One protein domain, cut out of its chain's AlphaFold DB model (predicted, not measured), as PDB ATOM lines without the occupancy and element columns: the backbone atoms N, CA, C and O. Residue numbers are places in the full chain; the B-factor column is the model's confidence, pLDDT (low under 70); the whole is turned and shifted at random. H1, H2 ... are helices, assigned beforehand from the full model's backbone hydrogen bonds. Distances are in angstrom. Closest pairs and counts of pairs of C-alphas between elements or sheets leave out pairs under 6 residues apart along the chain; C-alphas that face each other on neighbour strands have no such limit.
ATOM      1  N   ARG A  11     156.910 171.479 146.342       84.94
ATOM      2  CA  ARG A  11     156.864 170.006 146.459       84.94
ATOM      3  C   ARG A  11     157.980 169.242 145.732       84.94
ATOM      4  O   ARG A  11     157.981 168.013 145.746       84.94
ATOM      5  N   LYS A  12     158.969 169.934 145.157       84.94
ATOM      6  CA  LYS A  12     160.137 169.316 144.512       84.94
ATOM      7  C   LYS A  12     161.052 168.653 145.552       84.94
ATOM      8  O   LYS A  12     161.171 169.176 146.663       84.94
ATOM      9  N   PRO A  13     161.702 167.522 145.227       87.25
ATOM     10  CA  PRO A  13     162.649 166.876 146.132       87.25
ATOM     11  C   PRO A  13     163.854 167.793 146.390       87.25
ATOM     12  O   PRO A  13     164.468 168.285 145.446       87.25
ATOM     13  N   VAL A  14     164.191 168.019 147.662       83.94
ATOM     14  CA  VAL A  14     165.345 168.836 148.058       83.94
ATOM     15  C   VAL A  14     166.570 167.934 148.141       83.94
ATOM     16  O   VAL A  14     166.615 167.024 148.968       83.94
ATOM     17  N   GLN A  15     167.552 168.173 147.272       80.75
ATOM     18  CA  GLN A  15     168.832 167.456 147.300       80.75
ATOM     19  C   GLN A  15     169.780 168.039 148.353       80.75
ATOM     20  O   GLN A  15     170.489 167.297 149.024       80.75
ATOM     21  N   PHE A  16     169.748 169.361 148.533       75.19
ATOM     22  CA  PHE A  16     170.631 170.093 149.432       75.19
ATOM     23  C   PHE A  16     169.939 171.365 149.940       75.19
ATOM     24  O   PHE A  16     169.168 171.987 149.208       75.19
ATOM     25  N   VAL A  17     170.198 171.749 151.193       68.56
ATOM     26  CA  VAL A  17     169.717 173.010 151.779       68.56
ATOM     27  C   VAL A  17     170.928 173.904 152.000       68.56
ATOM     28  O   VAL A  17     171.727 173.638 152.894       68.56
ATOM     29  N   HIS A  18     171.051 174.967 151.207       65.00
ATOM     30  CA  HIS A  18     172.069 175.985 151.438       65.00
ATOM     31  C   HIS A  18     171.548 176.993 152.473       65.00
ATOM     32  O   HIS A  18     170.528 177.642 152.215       65.00
ATOM     33  N   PRO A  19     172.198 177.167 153.636       62.59
ATOM     34  CA  PRO A  19     171.864 178.265 154.532       62.59
ATOM     35  C   PRO A  19     172.253 179.577 153.840       62.59
ATOM     36  O   PRO A  19     173.430 179.887 153.680       62.59
ATOM     37  N   SER A  20     171.267 180.323 153.343       63.94
ATOM     38  CA  SER A  20     171.508 181.659 152.798       63.94
ATOM     39  C   SER A  20     171.484 182.668 153.940       63.94
ATOM     40  O   SER A  20     170.429 183.171 154.331       63.94
ATOM     41  N   PHE A  21     172.661 182.939 154.503       74.88
ATOM     42  CA  PHE A  21     172.844 184.012 155.486       74.88
ATOM     43  C   PHE A  21     172.512 185.382 154.880       74.88
ATOM     44  O   PHE A  21     171.962 186.234 155.565       74.88
ATOM     45  N   ILE A  22     172.704 185.527 153.565       75.50
ATOM     46  CA  ILE A  22     172.394 186.739 152.805       75.50
ATOM     47  C   ILE A  22     170.906 187.087 152.909       75.50
ATOM     48  O   ILE A  22     170.560 188.211 153.248       75.50
ATOM     49  N   VAL A  23     170.003 186.128 152.676       73.94
ATOM     50  CA  VAL A  23     168.555 186.406 152.747       73.94
ATOM     51  C   VAL A  23     168.132 186.751 154.174       73.94
ATOM     52  O   VAL A  23     167.298 187.631 154.372       73.94
ATOM     53  N   ARG A  24     168.726 186.097 155.179       77.81
ATOM     54  CA  ARG A  24     168.469 186.415 156.588       77.81
ATOM     55  C   ARG A  24     168.887 187.847 156.917       77.81
ATOM     56  O   ARG A  24     168.100 188.565 157.525       77.81
ATOM     57  N   ASP A  25     170.075 188.256 156.496       80.31
ATOM     58  CA  ASP A  25     170.589 189.599 156.758       80.31
ATOM     59  C   ASP A  25     169.789 190.665 156.004       80.31
ATOM     60  O   ASP A  25     169.464 191.699 156.580       80.31
ATOM     61  N   LEU A  26     169.366 190.388 154.766       81.56
ATOM     62  CA  LEU A  26     168.472 191.272 154.013       81.56
ATOM     63  C   LEU A  26     167.115 191.445 154.709       81.56
ATOM     64  O   LEU A  26     166.616 192.562 154.802       81.56
ATOM     65  N   VAL A  27     166.527 190.371 155.244       85.44
ATOM     66  CA  VAL A  27     165.264 190.449 155.999       85.44
ATOM     67  C   VAL A  27     165.458 191.168 157.335       85.44
ATOM     68  O   VAL A  27     164.606 191.958 157.727       85.44
ATOM     69  N   LEU A  28     166.573 190.955 158.035       85.88
ATOM     70  CA  LEU A  28     166.871 191.684 159.272       85.88
ATOM     71  C   LEU A  28     167.097 193.180 159.016       85.88
ATOM     72  O   LEU A  28     166.657 194.013 159.806       85.88
ATOM     73  N   LYS A  29     167.755 193.523 157.906       87.69
ATOM     74  CA  LYS A  29     168.107 194.903 157.555       87.69
ATOM     75  C   LYS A  29     166.937 195.676 156.931       87.69
ATOM     76  O   LYS A  29     166.758 196.854 157.241       87.69
ATOM     77  N   TYR A  30     166.117 195.014 156.111       92.06
ATOM     78  CA  TYR A  30     165.069 195.644 155.295       92.06
ATOM     79  C   TYR A  30     163.664 195.038 155.476       92.06
ATOM     80  O   TYR A  30     162.760 195.366 154.719       92.06
ATOM     81  N   GLY A  31     163.431 194.149 156.442       88.88
ATOM     82  CA  GLY A  31     162.127 193.487 156.624       88.88
ATOM     83  C   GLY A  31     161.062 194.303 157.367       88.88
ATOM     84  O   GLY A  31     159.934 193.837 157.501       88.88
ATOM     85  N   GLY A  32     161.403 195.488 157.883       91.69
ATOM     86  CA  GLY A  32     160.459 196.381 158.570       91.69
ATOM     87  C   GLY A  32     159.608 197.227 157.615       91.69
ATOM     88  O   GLY A  32     159.864 197.264 156.413       91.69
ATOM     89  N   SER A  33     158.638 197.973 158.160       90.50
ATOM     90  CA  SER A  33     157.811 198.942 157.408       90.50
ATOM     91  C   SER A  33     158.647 199.948 156.613       90.50
ATOM     92  O   SER A  33     158.292 200.315 155.497       90.50
ATOM     93  N   ASP A  34     159.801 200.322 157.165       91.38
ATOM     94  CA  ASP A  34     160.710 201.321 156.593       91.38
ATOM     95  C   ASP A  34     161.780 200.678 155.699       91.38
ATOM     96  O   ASP A  34     162.683 201.346 155.195       91.38
ATOM     97  N   GLY A  35     161.717 199.359 155.519       91.56
ATOM     98  CA  GLY A  35     162.730 198.578 154.827       91.56
ATOM     99  C   GLY A  35     162.943 199.001 153.382       91.56
ATOM    100  O   GLY A  35     164.081 199.073 152.925       91.56
ATOM    101  N   ARG A  36     161.860 199.369 152.689       87.25
ATOM    102  CA  ARG A  36     161.924 199.906 151.327       87.25
ATOM    103  C   ARG A  36     162.688 201.229 151.272       87.25
ATOM    104  O   ARG A  36     163.584 201.359 150.450       87.25
ATOM    105  N   ALA A  37     162.382 202.164 152.170       90.19
ATOM    106  CA  ALA A  37     163.071 203.452 152.229       90.19
ATOM    107  C   ALA A  37     164.558 203.279 152.583       90.19
ATOM    108  O   ALA A  37     165.414 203.918 151.981       90.19
ATOM    109  N   LYS A  38     164.884 202.356 153.500       91.62
ATOM    110  CA  LYS A  38     166.276 201.995 153.820       91.62
ATOM    111  C   LYS A  38     167.011 201.368 152.637       91.62
ATOM    112  O   LYS A  38     168.181 201.666 152.436       91.62
ATOM    113  N   LEU A  39     166.345 200.511 151.863       88.62
ATOM    114  CA  LEU A  39     166.935 199.899 150.674       88.62
ATOM    115  C   LEU A  39     167.193 200.943 149.582       88.62
ATOM    116  O   LEU A  39     168.258 200.937 148.973       88.62
ATOM    117  N   GLU A  40     166.241 201.849 149.355       89.25
ATOM    118  CA  GLU A  40     166.374 202.948 148.392       89.25
ATOM    119  C   GLU A  40     167.492 203.923 148.804       89.25
ATOM    120  O   GLU A  40     168.299 204.306 147.959       89.25
ATOM    121  N   ALA A  41     167.605 204.251 150.096       91.56
ATOM    122  CA  ALA A  41     168.682 205.085 150.630       91.56
ATOM    123  C   ALA A  41     170.062 204.414 150.522       91.56
ATOM    124  O   ALA A  41     171.013 205.049 150.072       91.56
ATOM    125  N   ASP A  42     170.174 203.127 150.869       88.12
ATOM    126  CA  ASP A  42     171.424 202.374 150.717       88.12
ATOM    127  C   ASP A  42     171.831 202.264 149.242       88.12
ATOM    128  O   ASP A  42     173.005 202.420 148.922       88.12
ATOM    129  N   ALA A  43     170.875 202.039 148.336       84.56
ATOM    130  CA  ALA A  43     171.140 201.995 146.901       84.56
ATOM    131  C   ALA A  43     171.571 203.362 146.348       84.56
ATOM    132  O   ALA A  43     172.448 203.416 145.491       84.56
ATOM    133  N   ALA A  44     170.989 204.462 146.832       85.81
ATOM    134  CA  ALA A  44     171.409 205.812 146.459       85.81
ATOM    135  C   ALA A  44     172.824 206.127 146.971       85.81
ATOM    136  O   ALA A  44     173.669 206.551 146.192       85.81
ATOM    137  N   ALA A  45     173.116 205.812 148.236       84.06
ATOM    138  CA  ALA A  45     174.451 205.964 148.816       84.06
ATOM    139  C   ALA A  45     175.495 205.043 148.161       84.06
ATOM    140  O   ALA A  45     176.691 205.332 148.176       84.06
ATOM    141  N   GLN A  46     175.067 203.901 147.618       77.62
ATOM    142  CA  GLN A  46     175.921 203.041 146.810       77.62
ATOM    143  C   GLN A  46     176.204 203.692 145.456       77.62
ATOM    144  O   GLN A  46     177.360 203.798 145.088       77.62
ATOM    145  N   ARG A  47     175.188 204.232 144.772       77.56
ATOM    146  CA  ARG A  47     175.367 204.942 143.495       77.56
ATOM    147  C   ARG A  47     176.240 206.182 143.605       77.56
ATOM    148  O   ARG A  47     176.989 206.440 142.682       77.56
ATOM    149  N   GLU A  48     176.147 206.949 144.689       76.38
ATOM    150  CA  GLU A  48     177.041 208.096 144.908       76.38
ATOM    151  C   GLU A  48     178.485 207.643 145.129       76.38
ATOM    152  O   GLU A  48     179.403 208.228 144.566       76.38
ATOM    153  N   ARG A  49     178.688 206.548 145.874       71.38
ATOM    154  CA  ARG A  49     180.011 205.925 145.999       71.38
ATOM    155  C   ARG A  49     180.520 205.394 144.666       71.38
ATOM    156  O   ARG A  49     181.686 205.585 144.367       71.38
ATOM    157  N   ASP A  50     179.653 204.777 143.876       59.59
ATOM    158  CA  ASP A  50     179.997 204.218 142.572       59.59
ATOM    159  C   ASP A  50     180.157 205.317 141.498       59.59
ATOM    160  O   ASP A  50     180.786 205.077 140.476       59.59
ATOM    161  N   ALA A  51     179.619 206.525 141.713       62.06
ATOM    162  CA  ALA A  51     179.743 207.663 140.796       62.06
ATOM    163  C   ALA A  51     181.094 208.389 140.909       62.06
ATOM    164  O   ALA A  51     181.556 208.945 139.918       62.06
ATOM    165  N   ASP A  52     181.733 208.357 142.085       56.47
ATOM    166  CA  ASP A  52     183.114 208.836 142.293       56.47
ATOM    167  C   ASP A  52     184.172 207.769 141.955       56.47
ATOM    168  O   ASP A  52     185.380 208.014 141.990       56.47
ATOM    169  N   VAL A  53     183.723 206.562 141.630       55.34
ATOM    170  CA  VAL A  53     184.565 205.449 141.226       55.34
ATOM    171  C   VAL A  53     184.663 205.493 139.703       55.34
ATOM    172  O   VAL A  53     183.793 204.972 139.009       55.34
ATOM    173  N   ASP A  54     185.713 206.153 139.192       55.75
ATOM    174  CA  ASP A  54     186.169 206.059 137.793       55.75
ATOM    175  C   ASP A  54     185.886 204.646 137.271       55.75
ATOM    176  O   ASP A  54     186.379 203.696 137.891       55.75
TER     177      ASP A  54
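Overview. This is residues 11 to 54 of the 484 residues of an uncharacterized protein of Klebsormidium nitens (UniProt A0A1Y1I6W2). An open V of two helices, H1 and the longer H2, meeting near their ends at a tight link, with a tail of loop before H1 that makes one end of the length. The tail, residues 11 to 20, and the far part of H2 stick out with nothing folded back on them. The printed part has 44 residues with two named helices, H1 then H2, and no named strand; its class is all helix. It is extended, with a radius of gyration of the C-alphas of 15.7 A, and only just flat, spanning 46 by 31 by 16 A.

Along the chain. After the tail, H1 is residues 21 to 30, 14.0 A long, beginning at C-alpha 21 (172.844, 184.012, 155.486). H2 is residues 35 to 51, 23.9 A long, ending at C-alpha 51 (179.743, 207.663, 140.796).

Arrangement. H1 and H2 touch only at the corner by their link, H2 with residues 35 to 39 alone; the closest C-alphas, of Tyr 30 and Leu 39, are 6.6 A apart. Their lines are about perpendicular, at 74 degrees. In both helices every O i to N i+4 pair is within hydrogen-bond range.

Size, cuts and confidence. The C-alphas of Arg 11 and Asp 54, the two farthest apart, are 47.3 A apart. The printed part has no cut. Residues 11 to 25, of which 21 to 25 belong to H1, and residues 40 to 54, of which 40 to 51 belong to H2, stand free. Mean pLDDT of the printed part is 79.5, with residues 17 to 20 and 50 to 54 under 70.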